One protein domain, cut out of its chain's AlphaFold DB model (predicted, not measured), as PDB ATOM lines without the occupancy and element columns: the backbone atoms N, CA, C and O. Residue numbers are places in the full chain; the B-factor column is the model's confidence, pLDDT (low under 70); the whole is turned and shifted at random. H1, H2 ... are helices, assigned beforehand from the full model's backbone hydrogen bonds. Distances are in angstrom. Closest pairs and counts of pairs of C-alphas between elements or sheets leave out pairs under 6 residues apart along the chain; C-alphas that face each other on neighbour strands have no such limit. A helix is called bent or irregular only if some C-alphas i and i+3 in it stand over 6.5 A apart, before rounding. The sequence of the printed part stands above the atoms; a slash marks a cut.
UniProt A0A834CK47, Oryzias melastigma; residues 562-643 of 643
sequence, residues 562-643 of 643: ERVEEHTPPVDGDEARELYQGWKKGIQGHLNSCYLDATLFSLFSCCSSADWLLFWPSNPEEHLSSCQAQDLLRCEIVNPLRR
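This is residues 562 to 643 of the 643 residues of a protein of Oryzias melastigma (UniProt A0A834CK47). What shape is this? H4, the longest helix, and H2 meet near their ends as an L, with short H3 packed on H4 and H1 set apart; residues 620 to 625 stick out. What makes it? The printed part has 82 residues with four named helices, H1 to H4 in order, and no named strand: all helix. It is only just loose, close to compact (radius of gyration of the C-alphas 14.5 A), spanning 49 by 32 by 23 A.

Where is H4? Residues 624 to 641 run 24.6 A from C-alpha 624 (-44.051, -29.672, 4.285) to C-alpha 641 (-50.385, -6.500, -0.929); H4 is only just irregular, C-alphas 636 and 639 being 6.9 A apart. And the others? H2 is residues 594 to 605, 15.9 A; H3, 611 to 614, 5.1 A; H1, 573 to 580, 11.1 A.

What touches H4? Its residues 638 to 641 touch residues 601 to 605 of H2, about perpendicular at 86 degrees; the closest C-alphas, of Ser 605 and Leu 641, are 5.3 A apart. Its residues 630 to 634 touch H3, closest at the C-alphas of Leu 614 and Gln 630, 5.5 A. Are backbone O i to N i+4 pairs within hydrogen-bond range? Every one is in H1 and H2, 10 of 14 in H4; H3 is too short.

How large? The farthest C-alphas, of Trp 583 and Glu 621, are 49.1 A apart. Any cut or long link? The printed part has no cut; H1 to H2 is a long link. Where is pLDDT under 70? At residues 591 and 618 to 625.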
ATOM      1  N   GLU A 562     -55.634 -12.200  -6.141       80.94
ATOM      2  CA  GLU A 562     -54.893 -12.947  -7.164       80.94
ATOM      3  C   GLU A 562     -53.601 -13.502  -6.548       80.94
ATOM      4  O   GLU A 562     -52.880 -12.786  -5.853       80.94
ATOM      5  N   ARG A 563     -53.291 -14.778  -6.805       88.75
ATOM      6  CA  ARG A 563     -52.031 -15.396  -6.381       88.75
ATOM      7  C   ARG A 563     -50.889 -14.884  -7.263       88.75
ATOM      8  O   ARG A 563     -50.814 -15.228  -8.441       88.75
ATOM      9  N   VAL A 564     -49.981 -14.096  -6.692       90.50
ATOM     10  CA  VAL A 564     -48.852 -13.478  -7.405       90.50
ATOM     11  C   VAL A 564     -47.559 -14.234  -7.088       90.50
ATOM     12  O   VAL A 564     -46.970 -14.074  -6.022       90.50
ATOM     13  N   GLU A 565     -47.091 -15.052  -8.033       88.06
ATOM     14  CA  GLU A 565     -45.817 -15.784  -7.905       88.06
ATOM     15  C   GLU A 565     -44.577 -14.884  -7.989       88.06
ATOM     16  O   GLU A 565     -43.536 -15.203  -7.410       88.06
ATOM     17  N   GLU A 566     -44.669 -13.774  -8.724       90.19
ATOM     18  CA  GLU A 566     -43.558 -12.848  -8.935       90.19
ATOM     19  C   GLU A 566     -43.193 -12.127  -7.634       90.19
ATOM     20  O   GLU A 566     -44.045 -11.528  -6.977       90.19
ATOM     21  N   HIS A 567     -41.912 -12.170  -7.257       86.38
ATOM     22  CA  HIS A 567     -41.429 -11.442  -6.088       86.38
ATOM     23  C   HIS A 567     -41.632  -9.937  -6.279       86.38
ATOM     24  O   HIS A 567     -40.922  -9.292  -7.051       86.38
ATOM     25  N   THR A 568     -42.578  -9.395  -5.521       87.44
ATOM     26  CA  THR A 568     -42.926  -7.979  -5.559       87.44
ATOM     27  C   THR A 568     -42.228  -7.290  -4.378       87.44
ATOM     28  O   THR A 568     -42.486  -7.651  -3.225       87.44
ATOM     29  N   PRO A 569     -41.289  -6.351  -4.608       87.75
ATOM     30  CA  PRO A 569     -40.694  -5.562  -3.532       87.75
ATOM     31  C   PRO A 569     -41.709  -4.533  -2.997       87.75
ATOM     32  O   PRO A 569     -42.635  -4.169  -3.720       87.75
ATOM     33  N   PRO A 570     -41.571  -4.054  -1.747       89.44
ATOM     34  CA  PRO A 570     -42.422  -2.980  -1.243       89.44
ATOM     35  C   PRO A 570     -42.172  -1.685  -2.029       89.44
ATOM     36  O   PRO A 570     -41.047  -1.418  -2.458       89.44
ATOM     37  N   VAL A 571     -43.214  -0.871  -2.194       84.50
ATOM     38  CA  VAL A 571     -43.097   0.450  -2.828       84.50
ATOM     39  C   VAL A 571     -42.399   1.411  -1.859       84.50
ATOM     40  O   VAL A 571     -42.771   1.490  -0.688       84.50
ATOM     41  N   ASP A 572     -41.415   2.163  -2.355       80.31
ATOM     42  CA  ASP A 572     -40.599   3.102  -1.574       80.31
ATOM     43  C   ASP A 572     -40.896   4.575  -1.930       80.31
ATOM     44  O   ASP A 572     -41.335   4.916  -3.028       80.31
ATOM     45  N   GLY A 573     -40.588   5.490  -1.005       81.06
ATOM     46  CA  GLY A 573     -40.508   6.930  -1.287       81.06
ATOM     47  C   GLY A 573     -41.838   7.617  -1.636       81.06
ATOM     48  O   GLY A 573     -42.851   7.429  -0.962       81.06
ATOM     49  N   ASP A 574     -41.810   8.496  -2.644       82.38
ATOM     50  CA  ASP A 574     -42.970   9.310  -3.034       82.38
ATOM     51  C   ASP A 574     -44.109   8.466  -3.644       82.38
ATOM     52  O   ASP A 574     -45.274   8.769  -3.392       82.38
ATOM     53  N   GLU A 575     -43.797   7.371  -4.348       81.56
ATOM     54  CA  GLU A 575     -44.791   6.449  -4.931       81.56
ATOM     55  C   GLU A 575     -45.628   5.765  -3.837       81.56
ATOM     56  O   GLU A 575     -46.858   5.717  -3.914       81.56
ATOM     57  N   ALA A 576     -44.985   5.331  -2.748       82.12
ATOM     58  CA  ALA A 576     -45.668   4.765  -1.585       82.12
ATOM     59  C   ALA A 576     -46.597   5.789  -0.914       82.12
ATOM     60  O   ALA A 576     -47.697   5.456  -0.461       82.12
ATOM     61  N   ARG A 577     -46.179   7.063  -0.875       82.00
ATOM     62  CA  ARG A 577     -47.012   8.149  -0.350       82.00
ATOM     63  C   ARG A 577     -48.260   8.347  -1.210       82.00
ATOM     64  O   ARG A 577     -49.340   8.487  -0.649       82.00
ATOM     65  N   GLU A 578     -48.143   8.327  -2.533       84.44
ATOM     66  CA  GLU A 578     -49.296   8.460  -3.439       84.44
ATOM     67  C   GLU A 578     -50.246   7.250  -3.375       84.44
ATOM     68  O   GLU A 578     -51.467   7.414  -3.445       84.44
ATOM     69  N   LEU A 579     -49.710   6.044  -3.166       83.06
ATOM     70  CA  LEU A 579     -50.500   4.818  -3.051       83.06
ATOM     71  C   LEU A 579     -51.304   4.751  -1.738       83.06
ATOM     72  O   LEU A 579     -52.498   4.421  -1.761       83.06
ATOM     73  N   TYR A 580     -50.673   5.077  -0.604       83.12
ATOM     74  CA  TYR A 580     -51.241   4.861   0.734       83.12
ATOM     75  C   TYR A 580     -51.787   6.128   1.420       83.12
ATOM     76  O   TYR A 580     -52.674   6.017   2.267       83.12
ATOM     77  N   GLN A 581     -51.326   7.338   1.077       84.00
ATOM     78  CA  GLN A 581     -51.835   8.572   1.689       84.00
ATOM     79  C   GLN A 581     -53.047   9.112   0.920       84.00
ATOM     80  O   GLN A 581     -52.952   9.490  -0.244       84.00
ATOM     81  N   GLY A 582     -54.200   9.234   1.584       83.62
ATOM     82  CA  GLY A 582     -55.359   9.874   0.965       83.62
ATOM     83  C   GLY A 582     -56.661   9.762   1.748       83.62
ATOM     84  O   GLY A 582     -56.761   9.095   2.779       83.62
ATOM     85  N   TRP A 583     -57.691  10.423   1.227       80.56
ATOM     86  CA  TRP A 583     -59.056  10.309   1.734       80.56
ATOM     87  C   TRP A 583     -59.571   8.872   1.540       80.56
ATOM     88  O   TRP A 583     -59.431   8.314   0.456       80.56
ATOM     89  N   LYS A 584     -60.181   8.275   2.578       80.38
ATOM     90  CA  LYS A 584     -60.657   6.869   2.591       80.38
ATOM     91  C   LYS A 584     -59.572   5.800   2.316       80.38
ATOM     92  O   LYS A 584     -59.896   4.716   1.846       80.38
ATOM     93  N   LYS A 585     -58.304   6.066   2.657       80.56
ATOM     94  CA  LYS A 585     -57.194   5.084   2.603       80.56
ATOM     95  C   LYS A 585     -56.868   4.416   3.957       80.56
ATOM     96  O   LYS A 585     -55.828   3.788   4.103       80.56
ATOM     97  N   GLY A 586     -57.725   4.582   4.967       79.25
ATOM     98  CA  GLY A 586     -57.530   4.001   6.302       79.25
ATOM     99  C   GLY A 586     -57.992   2.544   6.401       79.25
ATOM    100  O   GLY A 586     -58.945   2.150   5.734       79.25
ATOM    101  N   ILE A 587     -57.346   1.767   7.274       82.12
ATOM    102  CA  ILE A 587     -57.683   0.361   7.537       82.12
ATOM    103  C   ILE A 587     -58.735   0.282   8.646       82.12
ATOM    104  O   ILE A 587     -58.514   0.740   9.769       82.12
ATOM    105  N   GLN A 588     -59.885  -0.311   8.330       73.06
ATOM    106  CA  GLN A 588     -60.973  -0.549   9.273       73.06
ATOM    107  C   GLN A 588     -60.890  -1.988   9.795       73.06
ATOM    108  O   GLN A 588     -61.445  -2.901   9.192       73.06
ATOM    109  N   GLY A 589     -60.179  -2.178  10.908       72.50
ATOM    110  CA  GLY A 589     -60.064  -3.491  11.547       72.50
ATOM    111  C   GLY A 589     -61.369  -3.996  12.170       72.50
ATOM    112  O   GLY A 589     -62.280  -3.220  12.477       72.50
ATOM    113  N   HIS A 590     -61.448  -5.307  12.383       70.56
ATOM    114  CA  HIS A 590     -62.598  -6.001  12.963       70.56
ATOM    115  C   HIS A 590     -62.424  -6.195  14.483       70.56
ATOM    116  O   HIS A 590     -61.331  -6.464  14.958       70.56
ATOM    117  N   LEU A 591     -63.486  -6.062  15.288       68.94
ATOM    118  CA  LEU A 591     -63.420  -6.295  16.750       68.94
ATOM    119  C   LEU A 591     -62.289  -5.512  17.466       68.94
ATOM    120  O   LEU A 591     -61.592  -6.041  18.328       68.94
ATOM    121  N   ASN A 592     -62.110  -4.231  17.118       70.06
ATOM    122  CA  ASN A 592     -61.055  -3.341  17.637       70.06
ATOM    123  C   ASN A 592     -59.603  -3.715  17.247       70.06
ATOM    124  O   ASN A 592     -58.661  -3.143  17.796       70.06
ATOM    125  N   SER A 593     -59.389  -4.591  16.257       81.69
ATOM    126  CA  SER A 593     -58.054  -4.968  15.750       81.69
ATOM    127  C   SER A 593     -57.328  -3.884  14.941       81.69
ATOM    128  O   SER A 593     -56.200  -4.109  14.517       81.69
ATOM    129  N   CYS A 594     -57.919  -2.705  14.710       82.81
ATOM    130  CA  CYS A 594     -57.442  -1.732  13.712       82.81
ATOM    131  C   CYS A 594     -55.956  -1.338  13.839       82.81
ATOM    132  O   CYS A 594     -55.295  -1.139  12.823       82.81
ATOM    133  N   TYR A 595     -55.406  -1.282  15.057       84.00
ATOM    134  CA  TYR A 595     -53.973  -1.059  15.281       84.00
ATOM    135  C   TYR A 595     -53.100  -2.248  14.861       84.00
ATOM    136  O   TYR A 595     -52.023  -2.046  14.299       84.00
ATOM    137  N   LEU A 596     -53.549  -3.479  15.123       86.50
ATOM    138  CA  LEU A 596     -52.851  -4.699  14.723       86.50
ATOM    139  C   LEU A 596     -52.896  -4.860  13.201       86.50
ATOM    140  O   LEU A 596     -51.853  -5.064  12.590       86.50
ATOM    141  N   ASP A 597     -54.064  -4.674  12.593       86.69
ATOM    142  CA  ASP A 597     -54.256  -4.824  11.147       86.69
ATOM    143  C   ASP A 597     -53.457  -3.773  10.371       86.69
ATOM    144  O   ASP A 597     -52.786  -4.105   9.397       86.69
ATOM    145  N   ALA A 598     -53.438  -2.521  10.846       88.38
ATOM    146  CA  ALA A 598     -52.576  -1.484  10.285       88.38
ATOM    147  C   ALA A 598     -51.083  -1.819  10.441       88.38
ATOM    148  O   ALA A 598     -50.307  -1.587   9.518       88.38
ATOM    149  N   THR A 599     -50.679  -2.411  11.569       89.00
ATOM    150  CA  THR A 599     -49.286  -2.837  11.793       89.00
ATOM    151  C   THR A 599     -48.890  -3.983  10.860       89.00
ATOM    152  O   THR A 599     -47.821  -3.929  10.254       89.00
ATOM    153  N   LEU A 600     -49.741  -5.003  10.717       88.50
ATOM    154  CA  LEU A 600     -49.506  -6.153   9.839       88.50
ATOM    155  C   LEU A 600     -49.495  -5.738   8.366       88.50
ATOM    156  O   LEU A 600     -48.588  -6.134   7.637       88.50
ATOM    157  N   PHE A 601     -50.438  -4.888   7.949       89.06
ATOM    158  CA  PHE A 601     -50.437  -4.298   6.615       89.06
ATOM    159  C   PHE A 601     -49.122  -3.562   6.352       89.06
ATOM    160  O   PHE A 601     -48.400  -3.946   5.440       89.06
ATOM    161  N   SER A 602     -48.750  -2.580   7.184       88.31
ATOM    162  CA  SER A 602     -47.509  -1.814   6.998       88.31
ATOM    163  C   SER A 602     -46.244  -2.678   7.023       88.31
ATOM    164  O   SER A 602     -45.289  -2.374   6.310       88.31
ATOM    165  N   LEU A 603     -46.220  -3.753   7.819       89.19
ATOM    166  CA  LEU A 603     -45.099  -4.695   7.858       89.19
ATOM    167  C   LEU A 603     -44.947  -5.463   6.539       89.19
ATOM    168  O   LEU A 603     -43.820  -5.667   6.096       89.19
ATOM    169  N   PHE A 604     -46.052  -5.890   5.926       89.44
ATOM    170  CA  PHE A 604     -46.016  -6.722   4.725       89.44
ATOM    171  C   PHE A 604     -46.025  -5.918   3.417       89.44
ATOM    172  O   PHE A 604     -45.282  -6.278   2.505       89.44
ATOM    173  N   SER A 605     -46.778  -4.820   3.316       87.56
ATOM    174  CA  SER A 605     -46.878  -4.006   2.092       87.56
ATOM    175  C   SER A 605     -45.779  -2.944   1.957       87.56
ATOM    176  O   SER A 605     -45.328  -2.674   0.847       87.56
ATOM    177  N   CYS A 606     -45.296  -2.374   3.069       87.12
ATOM    178  CA  CYS A 606     -44.363  -1.235   3.057       87.12
ATOM    179  C   CYS A 606     -42.950  -1.557   3.577       87.12
ATOM    180  O   CYS A 606     -42.141  -0.641   3.722       87.12
ATOM    181  N   CYS A 607     -42.634  -2.809   3.928       85.62
ATOM    182  CA  CYS A 607     -41.347  -3.133   4.545       85.62
ATOM    183  C   CYS A 607     -40.767  -4.472   4.082       85.62
ATOM    184  O   CYS A 607     -41.446  -5.493   4.084       85.62
ATOM    185  N   SER A 608     -39.467  -4.481   3.781       87.81
ATOM    186  CA  SER A 608     -38.695  -5.688   3.452       87.81
ATOM    187  C   SER A 608     -38.052  -6.369   4.672       87.81
ATOM    188  O   SER A 608     -37.404  -7.407   4.548       87.81
ATOM    189  N   SER A 609     -38.243  -5.830   5.885       85.81
ATOM    190  CA  SER A 609     -37.651  -6.385   7.121       85.81
ATOM    191  C   SER A 609     -38.186  -7.775   7.493       85.81
ATOM    192  O   SER A 609     -37.579  -8.459   8.317       85.81
ATOM    193  N   ALA A 610     -39.306  -8.196   6.897       84.19
ATOM    194  CA  ALA A 610     -39.887  -9.528   7.050       84.19
ATOM    195  C   ALA A 610     -39.543 -10.485   5.890       84.19
ATOM    196  O   ALA A 610     -39.834 -11.672   5.993       84.19
ATOM    197  N   ASP A 611     -38.890 -10.026   4.813       87.56
ATOM    198  CA  ASP A 611     -38.725 -10.816   3.577       87.56
ATOM    199  C   ASP A 611     -37.868 -12.069   3.787       87.56
ATOM    200  O   ASP A 611     -38.051 -13.083   3.118       87.56
ATOM    201  N   TRP A 612     -36.987 -12.051   4.789       86.19
ATOM    202  CA  TRP A 612     -36.216 -13.224   5.196       86.19
ATOM    203  C   TRP A 612     -37.093 -14.405   5.648       86.19
ATOM    204  O   TRP A 612     -36.627 -15.536   5.564       86.19
ATOM    205  N   LEU A 613     -38.340 -14.173   6.090       83.12
ATOM    206  CA  LEU A 613     -39.318 -15.228   6.401       83.12
ATOM    207  C   LEU A 613     -39.909 -15.857   5.131       83.12
ATOM    208  O   LEU A 613     -40.190 -17.052   5.123       83.12
ATOM    209  N   LEU A 614     -40.074 -15.066   4.065       83.06
ATOM    210  CA  LEU A 614     -40.627 -15.498   2.772       83.06
ATOM    211  C   LEU A 614     -39.617 -16.330   1.973       83.06
ATOM    212  O   LEU A 614     -40.000 -17.205   1.200       83.06
ATOM    213  N   PHE A 615     -38.327 -16.054   2.177       81.62
ATOM    214  CA  PHE A 615     -37.204 -16.703   1.494       81.62
ATOM    215  C   PHE A 615     -36.352 -17.575   2.423       81.62
ATOM    216  O   PHE A 615     -35.210 -17.901   2.089       81.62
ATOM    217  N   TRP A 616     -36.870 -17.942   3.600       80.94
ATOM    218  CA  TRP A 616     -36.117 -18.762   4.541       80.94
ATOM    219  C   TRP A 616     -35.875 -20.165   3.959       80.94
ATOM    220  O   TRP A 616     -36.837 -20.823   3.558       80.94
ATOM    221  N   PRO A 617     -34.624 -20.663   3.918       73.56
ATOM    222  CA  PRO A 617     -34.335 -21.979   3.367       73.56
ATOM    223  C   PRO A 617     -34.953 -23.081   4.238       73.56
ATOM    224  O   PRO A 617     -34.497 -23.352   5.350       73.56
ATOM    225  N   SER A 618     -35.984 -23.732   3.705       65.44
ATOM    226  CA  SER A 618     -36.656 -24.872   4.330       65.44
ATOM    227  C   SER A 618     -36.007 -26.190   3.895       65.44
ATOM    228  O   SER A 618     -35.845 -26.447   2.702       65.44
ATOM    229  N   ASN A 619     -35.639 -27.040   4.859       66.19
ATOM    230  CA  ASN A 619     -35.109 -28.377   4.576       66.19
ATOM    231  C   ASN A 619     -36.215 -29.266   3.973       66.19
ATOM    232  O   ASN A 619     -37.291 -29.364   4.570       66.19
ATOM    233  N   PRO A 620     -35.963 -29.965   2.848       60.44
ATOM    234  CA  PRO A 620     -36.998 -30.718   2.136       60.44
ATOM    235  C   PRO A 620     -37.543 -31.937   2.898       60.44
ATOM    236  O   PRO A 620     -38.601 -32.437   2.528       60.44
ATOM    237  N   GLU A 621     -36.864 -32.414   3.949       61.06
ATOM    238  CA  GLU A 621     -37.278 -33.612   4.701       61.06
ATOM    239  C   GLU A 621     -38.062 -33.334   5.998       61.06
ATOM    240  O   GLU A 621     -38.674 -34.261   6.522       61.06
ATOM    241  N   GLU A 622     -38.096 -32.100   6.527       57.56
ATOM    242  CA  GLU A 622     -38.617 -31.867   7.893       57.56
ATOM    243  C   GLU A 622     -39.976 -31.147   7.987       57.56
ATOM    244  O   GLU A 622     -40.738 -31.461   8.898       57.56
ATOM    245  N   HIS A 623     -40.340 -30.221   7.085       62.44
ATOM    246  CA  HIS A 623     -41.593 -29.453   7.241       62.44
ATOM    247  C   HIS A 623     -42.290 -29.038   5.928       62.44
ATOM    248  O   HIS A 623     -42.269 -27.873   5.527       62.44
ATOM    249  N   LEU A 624     -43.057 -29.965   5.339       64.19
ATOM    250  CA  LEU A 624     -44.051 -29.672   4.285       64.19
ATOM    251  C   LEU A 624     -45.000 -28.516   4.663       64.19
ATOM    252  O   LEU A 624     -45.296 -27.663   3.830       64.19
ATOM    253  N   SER A 625     -45.420 -28.447   5.932       68.00
ATOM    254  CA  SER A 625     -46.283 -27.377   6.448       68.00
ATOM    255  C   SER A 625     -45.608 -26.001   6.481       68.00
ATOM    256  O   SER A 625     -46.286 -24.995   6.286       68.00
ATOM    257  N   SER A 626     -44.285 -25.935   6.685       72.25
ATOM    258  CA  SER A 626     -43.541 -24.666   6.661       72.25
ATOM    259  C   SER A 626     -43.421 -24.136   5.239       72.25
ATOM    260  O   SER A 626     -43.661 -22.954   5.017       72.25
ATOM    261  N   CYS A 627     -43.122 -25.004   4.266       78.88
ATOM    262  CA  CYS A 627     -43.073 -24.613   2.856       78.88
ATOM    263  C   CYS A 627     -44.438 -24.105   2.364       78.88
ATOM    264  O   CYS A 627     -44.502 -23.079   1.698       78.88
ATOM    265  N   GLN A 628     -45.533 -24.779   2.735       82.06
ATOM    266  CA  GLN A 628     -46.894 -24.343   2.394       82.06
ATOM    267  C   GLN A 628     -47.258 -22.998   3.041       82.06
ATOM    268  O   GLN A 628     -47.810 -22.130   2.371       82.06
ATOM    269  N   ALA A 629     -46.915 -22.790   4.317       84.25
ATOM    270  CA  ALA A 629     -47.159 -21.519   4.998       84.25
ATOM    271  C   ALA A 629     -46.316 -20.365   4.423       84.25
ATOM    272  O   ALA A 629     -46.825 -19.254   4.279       84.25
ATOM    273  N   GLN A 630     -45.053 -20.620   4.062       85.81
ATOM    274  CA  GLN A 630     -44.184 -19.653   3.382       85.81
ATOM    275  C   GLN A 630     -44.726 -19.279   2.002       85.81
ATOM    276  O   GLN A 630     -44.753 -18.101   1.660       85.81
ATOM    277  N   ASP A 631     -45.176 -20.263   1.223       87.19
ATOM    278  CA  ASP A 631     -45.688 -20.043  -0.129       87.19
ATOM    279  C   ASP A 631     -47.029 -19.293  -0.131       87.19
ATOM    280  O   ASP A 631     -47.185 -18.336  -0.884       87.19
ATOM    281  N   LEU A 632     -47.947 -19.630   0.785       88.19
ATOM    282  CA  LEU A 632     -49.185 -18.872   1.005       88.19
ATOM    283  C   LEU A 632     -48.878 -17.429   1.430       88.19
ATOM    284  O   LEU A 632     -49.384 -16.480   0.830       88.19
ATOM    285  N   LEU A 633     -47.999 -17.240   2.423       88.81
ATOM    286  CA  LEU A 633     -47.619 -15.903   2.885       88.81
ATOM    287  C   LEU A 633     -46.960 -15.086   1.763       88.81
ATOM    288  O   LEU A 633     -47.255 -13.904   1.621       88.81
ATOM    289  N   ARG A 634     -46.109 -15.701   0.936       90.31
ATOM    290  CA  ARG A 634     -45.440 -15.052  -0.198       90.31
ATOM    291  C   ARG A 634     -46.423 -14.696  -1.317       90.31
ATOM    292  O   ARG A 634     -46.510 -13.527  -1.684       90.31
ATOM    293  N   CYS A 635     -47.156 -15.674  -1.847       89.69
ATOM    294  CA  CYS A 635     -47.908 -15.537  -3.098       89.69
ATOM    295  C   CYS A 635     -49.340 -15.042  -2.939       89.69
ATOM    296  O   CYS A 635     -49.867 -14.430  -3.864       89.69
ATOM    297  N   GLU A 636     -49.982 -15.333  -1.811       88.69
ATOM    298  CA  GLU A 636     -51.415 -15.072  -1.610       88.69
ATOM    299  C   GLU A 636     -51.653 -13.905  -0.639       88.69
ATOM    300  O   GLU A 636     -52.754 -13.361  -0.599       88.69
ATOM    301  N   ILE A 637     -50.614 -13.470   0.091       88.50
ATOM    302  CA  ILE A 637     -50.670 -12.333   1.024       88.50
ATOM    303  C   ILE A 637     -49.676 -11.227   0.639       88.50
ATOM    304  O   ILE A 637     -50.096 -10.126   0.296       88.50
ATOM    305  N   VAL A 638     -48.362 -11.474   0.685       91.00
ATOM    306  CA  VAL A 638     -47.361 -10.392   0.600       91.00
ATOM    307  C   VAL A 638     -47.199  -9.830  -0.810       91.00
ATOM    308  O   VAL A 638     -47.289  -8.615  -0.974       91.00
ATOM    309  N   ASN A 639     -46.974 -10.669  -1.827       90.56
ATOM    310  CA  ASN A 639     -46.827 -10.184  -3.203       90.56
ATOM    311  C   ASN A 639     -48.084  -9.421  -3.687       90.56
ATOM    312  O   ASN A 639     -47.915  -8.335  -4.241       90.56
ATOM    313  N   PRO A 640     -49.328  -9.884  -3.428       89.06
ATOM    314  CA  PRO A 640     -50.528  -9.124  -3.785       89.06
ATOM    315  C   PRO A 640     -50.687  -7.803  -3.018       89.06
ATOM    316  O   PRO A 640     -51.108  -6.818  -3.608       89.06
ATOM    317  N   LEU A 641     -50.313  -7.738  -1.731       88.19
ATOM    318  CA  LEU A 641     -50.385  -6.500  -0.929       88.19
ATOM    319  C   LEU A 641     -49.380  -5.410  -1.348       88.19
ATOM    320  O   LEU A 641     -49.497  -4.265  -0.900       88.19
ATOM    321  N   ARG A 642     -48.373  -5.764  -2.152       88.38
ATOM    322  CA  ARG A 642     -47.337  -4.855  -2.671       88.38
ATOM    323  C   ARG A 642     -47.618  -4.366  -4.098       88.38
ATOM    324  O   ARG A 642     -46.788  -3.649  -4.655       88.38
ATOM    325  N   ARG A 643     -48.754  -4.760  -4.679       79.81
ATOM    326  CA  ARG A 643     -49.186  -4.457  -6.049       79.81
ATOM    327  C   ARG A 643     -50.409  -3.534  -6.062       79.81
ATOM    328  O   ARG A 643     -50.515  -2.770  -7.046       79.81
TER     329      ARG A 643